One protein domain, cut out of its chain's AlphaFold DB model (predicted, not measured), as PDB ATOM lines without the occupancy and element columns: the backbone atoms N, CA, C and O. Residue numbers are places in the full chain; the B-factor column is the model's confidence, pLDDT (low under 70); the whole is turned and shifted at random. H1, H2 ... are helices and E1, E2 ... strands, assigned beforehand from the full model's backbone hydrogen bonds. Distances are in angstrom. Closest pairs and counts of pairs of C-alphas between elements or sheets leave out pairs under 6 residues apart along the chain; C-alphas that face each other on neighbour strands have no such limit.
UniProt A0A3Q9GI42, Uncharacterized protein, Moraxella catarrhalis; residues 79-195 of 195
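Overview. This is residues 79 to 195 of the 195 residues of an uncharacterized protein of Moraxella catarrhalis (UniProt A0A3Q9GI42). Picture a small sheet of three strands, E1, E2 and E3, with one long helix, H2, packed slantwise over one of its faces, and a short helix, H1, making a corner near the beginning of H2. From this body residues 178 to 195 stick out as a free arm that holds the helix H3. The printed part has 117 residues, with three named helices and three named strands in the order H1 H2 E1 E2 E3 H3, and the sheet runs E1 E2 E3, antiparallel throughout. The class is mixed, helices and strands, with 56 residues, under half of those printed, in named elements. The whole is loose, with a radius of gyration of the C-alphas of 16.7 A and spans of 50 by 39 by 25 A.

Along the chain. Begin at Val 79; residues 79 to 96 hold no named element. Find C-alpha 97 at (17.066, -12.708, 15.803), where H1 begins; it runs to residue 103, 10.0 A. H2, residues 105 to 124, starts at C-alpha 105 at (26.812, -11.028, 20.086) and covers 29.0 A. Then come E1, residues 132 to 137, 15.0 A; E2, residues 149 to 154, 16.3 A; and E3, residues 159 to 163, 13.5 A. H3, residues 181 to 192, runs 16.2 A and ends at C-alpha 192 at (28.385, -19.082, -24.336).

Arrangement. Look first at the sheet, a meander, each strand the antiparallel neighbour of the one before. E1 and E2 form a hairpin at 160 degrees; N 151 and O 136 are 2.8 A apart, within hydrogen-bond range. E2 and E3 form another at 155 degrees, with N 152 and O 160 at 2.9 A. H2 is on one face of this sheet, two layers in all, at a height over the sheet of 8.2 A. It lies over E1 and E2, and on the local plane its line stands at 39 degrees to E2, slantwise to the strands. Its closest C-alphas to E2 are those of Glu 115 and Val 150, 6.5 A. H1 is close to H2 but not clearly touching, about perpendicular at 83 degrees, with Tyr 100 and Ile 108 closest, their C-alphas 7.2 A apart. H3 is apart from H1 and H2 and is not on the sheet. In H1 and H3 every O i to N i+4 pair is within hydrogen-bond range; in H2, 15 of 16 are.

Size, cuts and confidence. The C-alphas of Val 79 and Trp 195, the two farthest apart, are 52.6 A from each other. Without residues 178 to 195, the body spans 37 by 26 by 19 A. The printed part has no cut; the links E1 to E2 and E3 to H3 are long. The mean pLDDT of the printed part is 94.8, and residue 195, the chain's last, is under 70.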
ATOM      1  N   VAL A  79      35.612  19.137   3.494       82.12
ATOM      2  CA  VAL A  79      34.437  19.109   4.359       82.12
ATOM      3  C   VAL A  79      33.934  17.673   4.332       82.12
ATOM      4  O   VAL A  79      33.600  17.172   3.260       82.12
ATOM      5  N   SER A  80      33.935  17.013   5.493       93.00
ATOM      6  CA  SER A  80      33.354  15.676   5.634       93.00
ATOM      7  C   SER A  80      31.916  15.692   5.132       93.00
ATOM      8  O   SER A  80      31.150  16.608   5.449       93.00
ATOM      9  N   LYS A  81      31.547  14.669   4.369       96.00
ATOM     10  CA  LYS A  81      30.181  14.500   3.875       96.00
ATOM     11  C   LYS A  81      29.239  14.262   5.062       96.00
ATOM     12  O   LYS A  81      29.661  13.632   6.038       96.00
ATOM     13  N   PRO A  82      27.990  14.756   5.018       97.88
ATOM     14  CA  PRO A  82      27.032  14.523   6.089       97.88
ATOM     15  C   PRO A  82      26.692  13.035   6.237       97.88
ATOM     16  O   PRO A  82      26.682  12.282   5.261       97.88
ATOM     17  N   ILE A  83      26.380  12.633   7.466       98.25
ATOM     18  CA  ILE A  83      25.865  11.305   7.810       98.25
ATOM     19  C   ILE A  83      24.499  11.520   8.455       98.25
ATOM     20  O   ILE A  83      24.386  12.304   9.397       98.25
ATOM     21  N   SER A  84      23.462  10.865   7.930       97.75
ATOM     22  CA  SER A  84      22.113  10.908   8.505       97.75
ATOM     23  C   SER A  84      22.113  10.407   9.955       97.75
ATOM     24  O   SER A  84      22.789   9.431  10.275       97.75
ATOM     25  N   GLU A  85      21.302  11.022  10.822       96.44
ATOM     26  CA  GLU A  85      21.119  10.570  12.215       96.44
ATOM     27  C   GLU A  85      20.596   9.127  12.295       96.44
ATOM     28  O   GLU A  85      20.885   8.413  13.250       96.44
ATOM     29  N   HIS A  86      19.882   8.682  11.257       95.69
ATOM     30  CA  HIS A  86      19.334   7.330  11.132       95.69
ATOM     31  C   HIS A  86      20.114   6.464  10.131       95.69
ATOM     32  O   HIS A  86      19.568   5.509   9.586       95.69
ATOM     33  N   ALA A  87      21.370   6.815   9.834       97.75
ATOM     34  CA  ALA A  87      22.176   6.053   8.884       97.75
ATOM     35  C   ALA A  87      22.526   4.648   9.392       97.75
ATOM     36  O   ALA A  87      22.681   3.745   8.580       97.75
ATOM     37  N   PHE A  88      22.682   4.461  10.701       97.88
ATOM     38  CA  PHE A  88      23.145   3.200  11.279       97.88
ATOM     39  C   PHE A  88      21.984   2.262  11.588       97.88
ATOM     40  O   PHE A  88      20.943   2.693  12.087       97.88
ATOM     41  N   THR A  89      22.186   0.970  11.330       93.94
ATOM     42  CA  THR A  89      21.213  -0.057  11.694       93.94
ATOM     43  C   THR A  89      21.409  -0.446  13.156       93.94
ATOM     44  O   THR A  89      22.502  -0.820  13.572       93.94
ATOM     45  N   GLU A  90      20.341  -0.387  13.948       94.00
ATOM     46  CA  GLU A  90      20.354  -0.868  15.330       94.00
ATOM     47  C   GLU A  90      20.086  -2.378  15.353       94.00
ATOM     48  O   GLU A  90      18.970  -2.826  15.097       94.00
ATOM     49  N   TYR A  91      21.116  -3.180  15.635       93.56
ATOM     50  CA  TYR A  91      20.993  -4.638  15.697       93.56
ATOM     51  C   TYR A  91      20.649  -5.096  17.109       93.56
ATOM     52  O   TYR A  91      21.510  -5.546  17.869       93.56
ATOM     53  N   ASP A  92      19.372  -5.073  17.461       93.75
ATOM     54  CA  ASP A  92      18.890  -5.737  18.667       93.75
ATOM     55  C   ASP A  92      18.441  -7.184  18.382       93.75
ATOM     56  O   ASP A  92      18.146  -7.597  17.254       93.75
ATOM     57  N   LYS A  93      18.424  -8.003  19.433       95.00
ATOM     58  CA  LYS A  93      18.126  -9.435  19.324       95.00
ATOM     59  C   LYS A  93      16.655  -9.720  19.006       95.00
ATOM     60  O   LYS A  93      16.347 -10.816  18.536       95.00
ATOM     61  N   GLU A  94      15.767  -8.773  19.282       95.25
ATOM     62  CA  GLU A  94      14.317  -8.916  19.146       95.25
ATOM     63  C   GLU A  94      13.897  -8.683  17.691       95.25
ATOM     64  O   GLU A  94      13.175  -9.503  17.121       95.25
ATOM     65  N   ASN A  95      14.442  -7.643  17.060       94.88
ATOM     66  CA  ASN A  95      14.193  -7.264  15.675       94.88
ATOM     67  C   ASN A  95      15.095  -8.021  14.686       94.88
ATOM     68  O   ASN A  95      14.670  -8.307  13.563       94.88
ATOM     69  N   TYR A  96      16.302  -8.436  15.101       96.06
ATOM     70  CA  TYR A  96      17.266  -9.153  14.249       96.06
ATOM     71  C   TYR A  96      17.684 -10.538  14.789       96.06
ATOM     72  O   TYR A  96      18.875 -10.881  14.789       96.06
ATOM     73  N   PRO A  97      16.741 -11.426  15.171       96.62
ATOM     74  CA  PRO A  97      17.066 -12.708  15.803       96.62
ATOM     75  C   PRO A  97      17.903 -13.622  14.897       96.62
ATOM     76  O   PRO A  97      18.783 -14.342  15.371       96.62
ATOM     77  N   LYS A  98      17.678 -13.564  13.577       96.00
ATOM     78  CA  LYS A  98      18.452 -14.329  12.585       96.00
ATOM     79  C   LYS A  98      19.900 -13.854  12.493       96.00
ATOM     80  O   LYS A  98      20.799 -14.684  12.369       96.00
ATOM     81  N   VAL A  99      20.133 -12.543  12.584       95.75
ATOM     82  CA  VAL A  99      21.489 -11.978  12.553       95.75
ATOM     83  C   VAL A  99      22.239 -12.431  13.803       95.75
ATOM     84  O   VAL A  99      23.317 -13.008  13.684       95.75
ATOM     85  N   TYR A 100      21.624 -12.332  14.986       96.62
ATOM     86  CA  TYR A 100      22.212 -12.838  16.233       96.62
ATOM     87  C   TYR A 100      22.476 -14.345  16.215       96.62
ATOM     88  O   TYR A 100      23.513 -14.788  16.703       96.62
ATOM     89  N   GLN A 101      21.578 -15.145  15.640       96.56
ATOM     90  CA  GLN A 101      21.789 -16.589  15.513       96.56
ATOM     91  C   GLN A 101      22.998 -16.912  14.619       96.56
ATOM     92  O   GLN A 101      23.788 -17.805  14.931       96.56
ATOM     93  N   LYS A 102      23.145 -16.183  13.508       96.81
ATOM     94  CA  LYS A 102      24.184 -16.409  12.495       96.81
ATOM     95  C   LYS A 102      25.550 -15.892  12.962       96.81
ATOM     96  O   LYS A 102      26.554 -16.589  12.817       96.81
ATOM     97  N   TRP A 103      25.584 -14.703  13.560       96.69
ATOM     98  CA  TRP A 103      26.810 -13.971  13.891       96.69
ATOM     99  C   TRP A 103      27.210 -14.092  15.364       96.69
ATOM    100  O   TRP A 103      28.384 -14.291  15.660       96.69
ATOM    101  N   GLY A 104      26.248 -14.108  16.285       96.50
ATOM    102  CA  GLY A 104      26.504 -14.046  17.726       96.50
ATOM    103  C   GLY A 104      26.881 -12.638  18.199       96.50
ATOM    104  O   GLY A 104      27.343 -11.818  17.412       96.50
ATOM    105  N   SER A 105      26.684 -12.369  19.492       95.69
ATOM    106  CA  SER A 105      26.812 -11.028  20.086       95.69
ATOM    107  C   SER A 105      28.171 -10.365  19.837       95.69
ATOM    108  O   SER A 105      28.201  -9.233  19.369       95.69
ATOM    109  N   ASP A 106      29.280 -11.085  20.032       96.25
ATOM    110  CA  ASP A 106      30.637 -10.549  19.821       96.25
ATOM    111  C   ASP A 106      30.872 -10.056  18.384       96.25
ATOM    112  O   ASP A 106      31.693  -9.176  18.135       96.25
ATOM    113  N   TRP A 107      30.177 -10.646  17.409       97.06
ATOM    114  CA  TRP A 107      30.273 -10.232  16.014       97.06
ATOM    115  C   TRP A 107      29.323  -9.094  15.662       97.06
ATOM    116  O   TRP A 107      29.630  -8.354  14.733       97.06
ATOM    117  N   ILE A 108      28.216  -8.931  16.388       97.19
ATOM    118  CA  ILE A 108      27.343  -7.759  16.239       97.19
ATOM    119  C   ILE A 108      28.083  -6.498  16.686       97.19
ATOM    120  O   ILE A 108      28.099  -5.519  15.953       97.19
ATOM    121  N   GLU A 109      28.807  -6.550  17.806       96.62
ATOM    122  CA  GLU A 109      29.637  -5.422  18.252       96.62
ATOM    123  C   GLU A 109      30.698  -5.045  17.201       96.62
ATOM    124  O   GLU A 109      30.915  -3.871  16.892       96.62
ATOM    125  N   ARG A 110      31.329  -6.050  16.576       97.25
ATOM    126  CA  ARG A 110      32.277  -5.831  15.469       97.25
ATOM    127  C   ARG A 110      31.607  -5.243  14.233       97.25
ATOM    128  O   ARG A 110      32.210  -4.404  13.574       97.25
ATOM    129  N   LEU A 111      30.393  -5.687  13.912       97.56
ATOM    130  CA  LEU A 111      29.603  -5.159  12.806       97.56
ATOM    131  C   LEU A 111      29.292  -3.677  13.021       97.56
ATOM    132  O   LEU A 111      29.585  -2.881  12.139       97.56
ATOM    133  N   GLU A 112      28.798  -3.292  14.196       97.00
ATOM    134  CA  GLU A 112      28.505  -1.889  14.517       97.00
ATOM    135  C   GLU A 112      29.759  -1.005  14.442       97.00
ATOM    136  O   GLU A 112      29.723   0.109  13.913       97.00
ATOM    137  N   ALA A 113      30.902  -1.503  14.925       97.56
ATOM    138  CA  ALA A 113      32.177  -0.805  14.788       97.56
ATOM    139  C   ALA A 113      32.604  -0.662  13.315       97.56
ATOM    140  O   ALA A 113      33.081   0.399  12.904       97.56
ATOM    141  N   HIS A 114      32.405  -1.710  12.512       98.25
ATOM    142  CA  HIS A 114      32.715  -1.705  11.083       98.25
ATOM    143  C   HIS A 114      31.814  -0.755  10.291       98.25
ATOM    144  O   HIS A 114      32.301  -0.045   9.413       98.25
ATOM    145  N   GLU A 115      30.524  -0.667  10.626       98.31
ATOM    146  CA  GLU A 115      29.604   0.303  10.022       98.31
ATOM    147  C   GLU A 115      30.080   1.739  10.243       98.31
ATOM    148  O   GLU A 115      30.135   2.520   9.292       98.31
ATOM    149  N   ARG A 116      30.503   2.079  11.469       98.06
ATOM    150  CA  ARG A 116      31.067   3.403  11.783       98.06
ATOM    151  C   ARG A 116      32.352   3.670  11.004       98.06
ATOM    152  O   ARG A 116      32.478   4.724  10.391       98.06
ATOM    153  N   ALA A 117      33.264   2.699  10.951       98.25
ATOM    154  CA  ALA A 117      34.508   2.835  10.197       98.25
ATOM    155  C   ALA A 117      34.264   3.027   8.687       98.25
ATOM    156  O   ALA A 117      34.929   3.846   8.049       98.25
ATOM    157  N   ALA A 118      33.298   2.305   8.112       98.31
ATOM    158  CA  ALA A 118      32.906   2.460   6.715       98.31
ATOM    159  C   ALA A 118      32.272   3.836   6.451       98.31
ATOM    160  O   ALA A 118      32.626   4.488   5.464       98.31
ATOM    161  N   ALA A 119      31.392   4.296   7.348       98.19
ATOM    162  CA  ALA A 119      30.782   5.622   7.281       98.19
ATOM    163  C   ALA A 119      31.850   6.721   7.287       98.19
ATOM    164  O   ALA A 119      31.906   7.542   6.373       98.19
ATOM    165  N   ASP A 120      32.748   6.678   8.273       97.75
ATOM    166  CA  ASP A 120      33.831   7.644   8.431       97.75
ATOM    167  C   ASP A 120      34.738   7.654   7.201       97.75
ATOM    168  O   ASP A 120      35.097   8.716   6.686       97.75
ATOM    169  N   LYS A 121      35.080   6.475   6.675       97.44
ATOM    170  CA  LYS A 121      35.910   6.362   5.477       97.44
ATOM    171  C   LYS A 121      35.253   7.028   4.272       97.44
ATOM    172  O   LYS A 121      35.917   7.804   3.585       97.44
ATOM    173  N   ILE A 122      33.982   6.740   4.001       97.69
ATOM    174  CA  ILE A 122      33.261   7.308   2.852       97.69
ATOM    175  C   ILE A 122      33.054   8.812   3.037       97.69
ATOM    176  O   ILE A 122      33.272   9.570   2.089       97.69
ATOM    177  N   ALA A 123      32.705   9.254   4.246       97.75
ATOM    178  CA  ALA A 123      32.451  10.657   4.548       97.75
ATOM    179  C   ALA A 123      33.693  11.539   4.379       97.75
ATOM    180  O   ALA A 123      33.588  12.679   3.927       97.75
ATOM    181  N   ASN A 124      34.872  11.000   4.700       96.50
ATOM    182  CA  ASN A 124      36.135  11.738   4.680       96.50
ATOM    183  C   ASN A 124      36.986  11.501   3.420       96.50
ATOM    184  O   ASN A 124      38.086  12.044   3.319       96.50
ATOM    185  N   SER A 125      36.513  10.699   2.461       94.38
ATOM    186  CA  SER A 125      37.238  10.422   1.213       94.38
ATOM    187  C   SER A 125      36.632  11.166   0.023       94.38
ATOM    188  O   SER A 125      35.428  11.424  -0.028       94.38
ATOM    189  N   ASP A 126      37.467  11.452  -0.976       94.25
ATOM    190  CA  ASP A 126      36.996  11.867  -2.296       94.25
ATOM    191  C   ASP A 126      36.411  10.642  -3.017       94.25
ATOM    192  O   ASP A 126      37.115   9.663  -3.252       94.25
ATOM    193  N   ASN A 127      35.098  10.644  -3.239       95.44
ATOM    194  CA  ASN A 127      34.333   9.556  -3.861       95.44
ATOM    195  C   ASN A 127      32.963  10.083  -4.318       95.44
ATOM    196  O   ASN A 127      32.583  11.202  -3.962       95.44
ATOM    197  N   ALA A 128      32.203   9.259  -5.039       95.94
ATOM    198  CA  ALA A 128      30.918   9.638  -5.623       95.94
ATOM    199  C   ALA A 128      29.788   9.957  -4.618       95.94
ATOM    200  O   ALA A 128      28.777  10.512  -5.029       95.94
ATOM    201  N   CYS A 129      29.916   9.650  -3.321       97.75
ATOM    202  CA  CYS A 129      28.868   9.914  -2.325       97.75
ATOM    203  C   CYS A 129      28.677  11.418  -2.062       97.75
ATOM    204  O   CYS A 129      29.660  12.156  -1.978       97.75
ATOM    205  N   ASP A 130      27.449  11.872  -1.840       97.19
ATOM    206  CA  ASP A 130      27.134  13.249  -1.436       97.19
ATOM    207  C   ASP A 130      26.806  13.370   0.062       97.19
ATOM    208  O   ASP A 130      27.316  14.255   0.748       97.19
ATOM    209  N   SER A 131      25.998  12.449   0.580       97.94
ATOM    210  CA  SER A 131      25.615  12.311   1.983       97.94
ATOM    211  C   SER A 131      25.275  10.856   2.249       97.94
ATOM    212  O   SER A 131      24.582  10.235   1.451       97.94
ATOM    213  N   ILE A 132      25.692  10.316   3.390       98.69
ATOM    214  CA  ILE A 132      25.367   8.938   3.764       98.69
ATOM    215  C   ILE A 132      23.951   8.898   4.343       98.69
ATOM    216  O   ILE A 132      23.651   9.606   5.307       98.69
ATOM    217  N   SER A 133      23.082   8.077   3.752       98.38
ATOM    218  CA  SER A 133      21.683   7.938   4.164       98.38
ATOM    219  C   SER A 133      21.407   6.664   4.951       98.38
ATOM    220  O   SER A 133      20.544   6.695   5.823       98.38
ATOM    221  N   PHE A 134      22.101   5.562   4.649       98.50
ATOM    222  CA  PHE A 134      21.831   4.266   5.273       98.50
ATOM    223  C   PHE A 134      23.032   3.317   5.190       98.50
ATOM    224  O   PHE A 134      23.762   3.317   4.202       98.50
ATOM    225  N   ILE A 135      23.231   2.503   6.223       98.62
ATOM    226  CA  ILE A 135      24.305   1.523   6.351       98.62
ATOM    227  C   ILE A 135      23.734   0.261   6.983       98.62
ATOM    228  O   ILE A 135      23.067   0.328   8.017       98.62
ATOM    229  N   ALA A 136      24.025  -0.890   6.378       98.06
ATOM    230  CA  ALA A 136      23.679  -2.177   6.965       98.06
ATOM    231  C   ALA A 136      24.603  -3.311   6.500       98.06
ATOM    232  O   ALA A 136      25.317  -3.217   5.496       98.06
ATOM    233  N   LEU A 137      24.530  -4.438   7.203       98.19
ATOM    234  CA  LEU A 137      25.167  -5.697   6.843       98.19
ATOM    235  C   LEU A 137      24.701  -6.182   5.462       98.19
ATOM    236  O   LEU A 137      23.517  -6.410   5.214       98.19
ATOM    237  N   SER A 138      25.651  -6.466   4.574       97.56
ATOM    238  CA  SER A 138      25.377  -7.162   3.321       97.56
ATOM    239  C   SER A 138      25.360  -8.669   3.551       97.56
ATOM    240  O   SER A 138      26.394  -9.334   3.467       97.56
ATOM    241  N   ASP A 139      24.179  -9.234   3.787       94.75
ATOM    242  CA  ASP A 139      24.012 -10.684   3.970       94.75
ATOM    243  C   ASP A 139      24.518 -11.515   2.778       94.75
ATOM    244  O   ASP A 139      24.971 -12.644   2.961       94.75
ATOM    245  N   ALA A 140      24.450 -10.954   1.567       95.94
ATOM    246  CA  ALA A 140      24.851 -11.617   0.326       95.94
ATOM    247  C   ALA A 140      26.370 -11.627   0.088       95.94
ATOM    248  O   ALA A 140      26.864 -12.481  -0.645       95.94
ATOM    249  N   LYS A 141      27.107 -10.666   0.659       96.94
ATOM    250  CA  LYS A 141      28.560 -10.522   0.455       96.94
ATOM    251  C   LYS A 141      29.379 -10.862   1.694       96.94
ATOM    252  O   LYS A 141      30.573 -11.109   1.575       96.94
ATOM    253  N   SER A 142      28.746 -10.875   2.858       97.56
ATOM    254  CA  SER A 142      29.396 -11.203   4.119       97.56
ATOM    255  C   SER A 142      29.473 -12.707   4.338       97.56
ATOM    256  O   SER A 142      28.555 -13.453   3.989       97.56
ATOM    257  N   ILE A 143      30.531 -13.141   5.018       97.06
ATOM    258  CA  ILE A 143      30.685 -14.519   5.477       97.06
ATOM    259  C   ILE A 143      30.578 -14.521   7.005       97.06
ATOM    260  O   ILE A 143      31.431 -13.929   7.676       97.06
ATOM    261  N   PRO A 144      29.553 -15.179   7.582       96.50
ATOM    262  CA  PRO A 144      29.334 -15.186   9.022       96.50
ATOM    263  C   PRO A 144      30.572 -15.579   9.806       96.50
ATOM    264  O   PRO A 144      31.171 -16.623   9.554       96.50
ATOM    265  N   LYS A 145      30.906 -14.758  10.800       94.50
ATOM    266  CA  LYS A 145      32.034 -14.979  11.711       94.50
ATOM    267  C   LYS A 145      33.398 -15.096  11.017       94.50
ATOM    268  O   LYS A 145      34.318 -15.702  11.564       94.50
ATOM    269  N   GLN A 146      33.524 -14.530   9.819       95.69
ATOM    270  CA  GLN A 146      34.764 -14.544   9.052       95.69
ATOM    271  C   GLN A 146      35.041 -13.201   8.380       95.69
ATOM    272  O   GLN A 146      36.148 -12.691   8.506       95.69
ATOM    273  N   GLU A 147      34.061 -12.639   7.673       96.69
ATOM    274  CA  GLU A 147      34.231 -11.407   6.902       96.69
ATOM    275  C   GLU A 147      32.939 -10.594   6.915       96.69
ATOM    276  O   GLU A 147      31.903 -11.049   6.423       96.69
ATOM    277  N   ILE A 148      33.010  -9.391   7.484       98.00
ATOM    278  CA  ILE A 148      31.910  -8.432   7.467       98.00
ATOM    279  C   ILE A 148      32.032  -7.599   6.195       98.00
ATOM    280  O   ILE A 148      33.083  -7.031   5.906       98.00
ATOM    281  N   VAL A 149      30.937  -7.510   5.445       98.50
ATOM    282  CA  VAL A 149      30.775  -6.559   4.351       98.50
ATOM    283  C   VAL A 149      29.514  -5.761   4.624       98.50
ATOM    284  O   VAL A 149      28.425  -6.326   4.690       98.50
ATOM    285  N   VAL A 150      29.641  -4.447   4.750       98.62
ATOM    286  CA  VAL A 150      28.487  -3.546   4.869       98.62
ATOM    287  C   VAL A 150      28.217  -2.890   3.529       98.62
ATOM    288  O   VAL A 150      29.146  -2.681   2.743       98.62
ATOM    289  N   PHE A 151      26.954  -2.592   3.249       98.50
ATOM    290  CA  PHE A 151      26.610  -1.665   2.185       98.50
ATOM    291  C   PHE A 151      26.312  -0.292   2.775       98.50
ATOM    292  O   PHE A 151      25.678  -0.195   3.822       98.50
ATOM    293  N   VAL A 152      26.796   0.747   2.103       98.62
ATOM    294  CA  VAL A 152      26.577   2.147   2.470       98.62
ATOM    295  C   VAL A 152      25.872   2.821   1.309       98.62
ATOM    296  O   VAL A 152      26.439   2.913   0.220       98.62
ATOM    297  N   ASP A 153      24.649   3.266   1.557       98.56
ATOM    298  CA  ASP A 153      23.826   4.002   0.612       98.56
ATOM    299  C   ASP A 153      23.965   5.498   0.847       98.56
ATOM    300  O   ASP A 153      23.893   5.990   1.980       98.56
ATOM    301  N   CYS A 154      24.132   6.211  -0.256       98.50
ATOM    302  CA  CYS A 154      24.201   7.655  -0.304       98.50
ATOM    303  C   CYS A 154      22.881   8.249  -0.802       98.50
ATOM    304  O   CYS A 154      22.130   7.612  -1.544       98.50
ATOM    305  N   ALA A 155      22.611   9.499  -0.429       98.31
ATOM    306  CA  ALA A 155      21.395  10.212  -0.808       98.31
ATOM    307  C   ALA A 155      21.267  10.396  -2.331       98.31
ATOM    308  O   ALA A 155      20.158  10.369  -2.864       98.31
ATOM    309  N   ASN A 156      22.390  10.511  -3.046       97.88
ATOM    310  CA  ASN A 156      22.429  10.525  -4.508       97.88
ATOM    311  C   ASN A 156      22.223   9.156  -5.184       97.88
ATOM    312  O   ASN A 156      22.314   9.069  -6.407       97.88
ATOM    313  N   GLY A 157      21.946   8.094  -4.422       97.81
ATOM    314  CA  GLY A 157      21.701   6.749  -4.943       97.81
ATOM    315  C   GLY A 157      22.963   5.917  -5.179       97.81
ATOM    316  O   GLY A 157      22.856   4.773  -5.619       97.81
ATOM    317  N   GLU A 158      24.147   6.449  -4.872       98.19
ATOM    318  CA  GLU A 158      25.374   5.660  -4.890       98.19
ATOM    319  C   GLU A 158      25.384   4.631  -3.757       98.19
ATOM    320  O   GLU A 158      24.953   4.907  -2.637       98.19
ATOM    321  N   ARG A 159      25.917   3.442  -4.048       98.44
ATOM    322  CA  ARG A 159      26.076   2.356  -3.075       98.44
ATOM    323  C   ARG A 159      27.517   1.892  -3.034       98.44
ATOM    324  O   ARG A 159      28.090   1.558  -4.066       98.44
ATOM    325  N   PHE A 160      28.079   1.776  -1.843       98.50
ATOM    326  CA  PHE A 160      29.402   1.203  -1.614       98.50
ATOM    327  C   PHE A 160      29.260  -0.136  -0.904       98.50
ATOM    328  O   PHE A 160      28.357  -0.308  -0.094       98.50
ATOM    329  N   PHE A 161      30.166  -1.074  -1.178       98.19
ATOM    330  CA  PHE A 161      30.324  -2.291  -0.384       98.19
ATOM    331  C   PHE A 161      31.707  -2.270   0.247       98.19
ATOM    332  O   PHE A 161      32.699  -2.152  -0.470       98.19
ATOM    333  N   VAL A 162      31.770  -2.363   1.572       98.38
ATOM    334  CA  VAL A 162      33.011  -2.156   2.324       98.38
ATOM    335  C   VAL A 162      33.273  -3.363   3.211       98.38
ATOM    336  O   VAL A 162      32.511  -3.627   4.143       98.38
ATOM    337  N   SER A 163      34.354  -4.092   2.927       97.81
ATOM    338  CA  SER A 163      34.908  -5.112   3.825       97.81
ATOM    339  C   SER A 163      36.011  -4.537   4.719       97.81
ATOM    340  O   SER A 163      36.533  -3.452   4.452       97.81
ATOM    341  N   ASP A 164      36.443  -5.289   5.736       93.75
ATOM    342  CA  ASP A 164      37.620  -4.946   6.559       93.75
ATOM    343  C   ASP A 164      38.864  -4.641   5.703       93.75
ATOM    344  O   ASP A 164      39.678  -3.769   6.015       93.75
ATOM    345  N   LYS A 165      39.007  -5.349   4.575       94.19
ATOM    346  CA  LYS A 165      40.151  -5.223   3.663       94.19
ATOM    347  C   LYS A 165      40.119  -3.920   2.864       94.19
ATOM    348  O   LYS A 165      41.141  -3.567   2.272       94.19
ATOM    349  N   ASP A 166      38.983  -3.234   2.809       95.62
ATOM    350  CA  ASP A 166      38.775  -2.062   1.954       95.62
ATOM    351  C   ASP A 166      38.904  -0.740   2.714       95.62
ATOM    352  O   ASP A 166      39.176   0.288   2.100       95.62
ATOM    353  N   LEU A 167      38.839  -0.762   4.051       94.38
ATOM    354  CA  LEU A 167      38.979   0.432   4.901       94.38
ATOM    355  C   LEU A 167      40.286   1.209   4.642       94.38
ATOM    356  O   LEU A 167      40.324   2.442   4.700       94.38
ATOM    357  N   ASN A 168      41.352   0.497   4.271       93.69
ATOM    358  CA  ASN A 168      42.668   1.074   3.979       93.69
ATOM    359  C   ASN A 168      42.905   1.377   2.489       93.69
ATOM    360  O   ASN A 168      44.011   1.763   2.115       93.69
ATOM    361  N   LYS A 169      41.899   1.199   1.629       94.50
ATOM    362  CA  LYS A 169      42.001   1.403   0.178       94.50
ATOM    363  C   LYS A 169      41.171   2.603  -0.272       94.50
ATOM    364  O   LYS A 169      40.483   3.247   0.523       94.50
ATOM    365  N   GLU A 170      41.283   2.930  -1.552       94.44
ATOM    366  CA  GLU A 170      40.311   3.780  -2.236       94.44
ATOM    367  C   GLU A 170      38.995   3.007  -2.379       94.44
ATOM    368  O   GLU A 170      39.001   1.840  -2.781       94.44
ATOM    369  N   LEU A 171      37.880   3.644  -2.022       95.62
ATOM    370  CA  LEU A 171      36.550   3.059  -2.147       95.62
ATOM    371  C   LEU A 171      35.886   3.592  -3.408       95.62
ATOM    372  O   LEU A 171      35.776   4.803  -3.578       95.62
ATOM    373  N   LYS A 172      35.406   2.673  -4.240       95.31
ATOM    374  CA  LYS A 172      34.612   2.984  -5.428       95.31
ATOM    375  C   LYS A 172      33.178   2.552  -5.215       95.31
ATOM    376  O   LYS A 172      32.942   1.506  -4.603       95.31
ATOM    377  N   SER A 173      32.234   3.321  -5.730       96.81
ATOM    378  CA  SER A 173      30.831   2.940  -5.678       96.81
ATOM    379  C   SER A 173      30.554   1.747  -6.597       96.81
ATOM    380  O   SER A 173      31.364   1.356  -7.441       96.81
ATOM    381  N   GLN A 174      29.388   1.136  -6.431       95.88
ATOM    382  CA  GLN A 174      28.917   0.069  -7.299       95.88
ATOM    383  C   GLN A 174      28.773   0.551  -8.748       95.88
ATOM    384  O   GLN A 174      29.055  -0.226  -9.659       95.88
ATOM    385  N   SER A 175      28.366   1.806  -8.968       94.19
ATOM    386  CA  SER A 175      28.227   2.374 -10.313       94.19
ATOM    387  C   SER A 175      29.595   2.559 -10.981       94.19
ATOM    388  O   SER A 175      29.763   2.197 -12.143       94.19
ATOM    389  N   GLU A 176      30.608   3.000 -10.229       93.75
ATOM    390  CA  GLU A 176      31.991   3.140 -10.705       93.75
ATOM    391  C   GLU A 176      32.666   1.793 -11.011       93.75
ATOM    392  O   GLU A 176      33.602   1.729 -11.809       93.75
ATOM    393  N   GLN A 177      32.214   0.714 -10.367       90.19
ATOM    394  CA  GLN A 177      32.709  -0.648 -10.590       90.19
ATOM    395  C   GLN A 177      31.964  -1.390 -11.712       90.19
ATOM    396  O   GLN A 177      32.389  -2.479 -12.104       90.19
ATOM    397  N   ALA A 178      30.853  -0.846 -12.214       87.75
ATOM    398  CA  ALA A 178      30.043  -1.514 -13.222       87.75
ATOM    399  C   ALA A 178      30.801  -1.645 -14.554       87.75
ATOM    400  O   ALA A 178      31.391  -0.692 -15.065       87.75
ATOM    401  N   ILE A 179      30.766  -2.843 -15.142       84.19
ATOM    402  CA  ILE A 179      31.270  -3.069 -16.499       84.19
ATOM    403  C   ILE A 179      30.305  -2.463 -17.522       84.19
ATOM    404  O   ILE A 179      29.090  -2.514 -17.351       84.19
ATOM    405  N   SER A 180      30.840  -1.905 -18.612       82.69
ATOM    406  CA  SER A 180      29.997  -1.390 -19.698       82.69
ATOM    407  C   SER A 180      29.201  -2.512 -20.372       82.69
ATOM    408  O   SER A 180      29.719  -3.624 -20.510       82.69
ATOM    409  N   ASP A 181      28.024  -2.197 -20.917       83.00
ATOM    410  CA  ASP A 181      27.190  -3.149 -21.668       83.00
ATOM    411  C   ASP A 181      27.965  -3.875 -22.768       83.00
ATOM    412  O   ASP A 181      27.804  -5.073 -22.975       83.00
ATOM    413  N   LYS A 182      28.862  -3.167 -23.464       87.19
ATOM    414  CA  LYS A 182      29.700  -3.765 -24.508       87.19
ATOM    415  C   LYS A 182      30.615  -4.855 -23.946       87.19
ATOM    416  O   LYS A 182      30.733  -5.910 -24.562       87.19
ATOM    417  N   VAL A 183      31.253  -4.583 -22.807       89.00
ATOM    418  CA  VAL A 183      32.142  -5.537 -22.125       89.00
ATOM    419  C   VAL A 183      31.329  -6.725 -21.617       89.00
ATOM    420  O   VAL A 183      31.670  -7.867 -21.919       89.00
ATOM    421  N   ALA A 184      30.193  -6.460 -20.968       87.56
ATOM    422  CA  ALA A 184      29.286  -7.498 -20.495       87.56
ATOM    423  C   ALA A 184      28.812  -8.414 -21.638       87.56
ATOM    424  O   ALA A 184      28.870  -9.636 -21.529       87.56
ATOM    425  N   LEU A 185      28.403  -7.840 -22.776       90.31
ATOM    426  CA  LEU A 185      27.968  -8.604 -23.948       90.31
ATOM    427  C   LEU A 185      29.101  -9.433 -24.559       90.31
ATOM    428  O   LEU A 185      28.849 -10.561 -24.991       90.31
ATOM    429  N   SER A 186      30.330  -8.906 -24.612       88.88
ATOM    430  CA  SER A 186      31.470  -9.674 -25.122       88.88
ATOM    431  C   SER A 186      31.815 -10.864 -24.232       88.88
ATOM    432  O   SER A 186      31.995 -11.961 -24.753       88.88
ATOM    433  N   GLU A 187      31.828 -10.686 -22.910       89.25
ATOM    434  CA  GLU A 187      32.123 -11.769 -21.966       89.25
ATOM    435  C   GLU A 187      31.024 -12.838 -21.967       89.25
ATOM    436  O   GLU A 187      31.312 -14.036 -21.969       89.25
ATOM    437  N   CYS A 188      29.754 -12.423 -22.040       91.69
ATOM    438  CA  CYS A 188      28.628 -13.343 -22.188       91.69
ATOM    439  C   CYS A 188      28.745 -14.181 -23.468       91.69
ATOM    440  O   CYS A 188      28.544 -15.394 -23.414       91.69
ATOM    441  N   ARG A 189      29.085 -13.563 -24.611       92.44
ATOM    442  CA  ARG A 189      29.263 -14.287 -25.880       92.44
ATOM    443  C   ARG A 189      30.414 -15.285 -25.797       92.44
ATOM    444  O   ARG A 189      30.229 -16.441 -26.156       92.44
ATOM    445  N   GLU A 190      31.568 -14.856 -25.293       90.19
ATOM    446  CA  GLU A 190      32.753 -15.713 -25.200       90.19
ATOM    447  C   GLU A 190      32.516 -16.932 -24.300       90.19
ATOM    448  O   GLU A 190      32.984 -18.032 -24.589       90.19
ATOM    449  N   ASN A 191      31.762 -16.764 -23.212       88.75
ATOM    450  CA  ASN A 191      31.437 -17.869 -22.318       88.75
ATOM    451  C   ASN A 191      30.338 -18.782 -22.870       88.75
ATOM    452  O   ASN A 191      30.362 -19.972 -22.574       88.75
ATOM    453  N   ALA A 192      29.407 -18.268 -23.679       88.06
ATOM    454  CA  ALA A 192      28.385 -19.082 -24.336       88.06
ATOM    455  C   ALA A 192      28.970 -20.022 -25.405       88.06
ATOM    456  O   ALA A 192      28.445 -21.108 -25.604       88.06
ATOM    457  N   GLU A 193      30.071 -19.633 -26.054       81.50
ATOM    458  CA  GLU A 193      30.765 -20.448 -27.065       81.50
ATOM    459  C   GLU A 193      31.650 -21.561 -26.461       81.50
ATOM    460  O   GLU A 193      32.183 -22.393 -27.193       81.50
ATOM    461  N   LYS A 194      31.823 -21.584 -25.130       78.19
ATOM    462  CA  LYS A 194      32.637 -22.579 -24.402       78.19
ATOM    463  C   LYS A 194      31.836 -23.789 -23.886       78.19
ATOM    464  O   LYS A 194      32.432 -24.648 -23.234       78.19
ATOM    465  N   TRP A 195      30.535 -23.864 -24.170       56.31
ATOM    466  CA  TRP A 195      29.642 -24.985 -23.831       56.31
ATOM    467  C   TRP A 195      29.158 -25.708 -25.086       56.31
ATOM    468  O   TRP A 195      28.891 -26.925 -24.975       56.31
TER     469      TRP A 195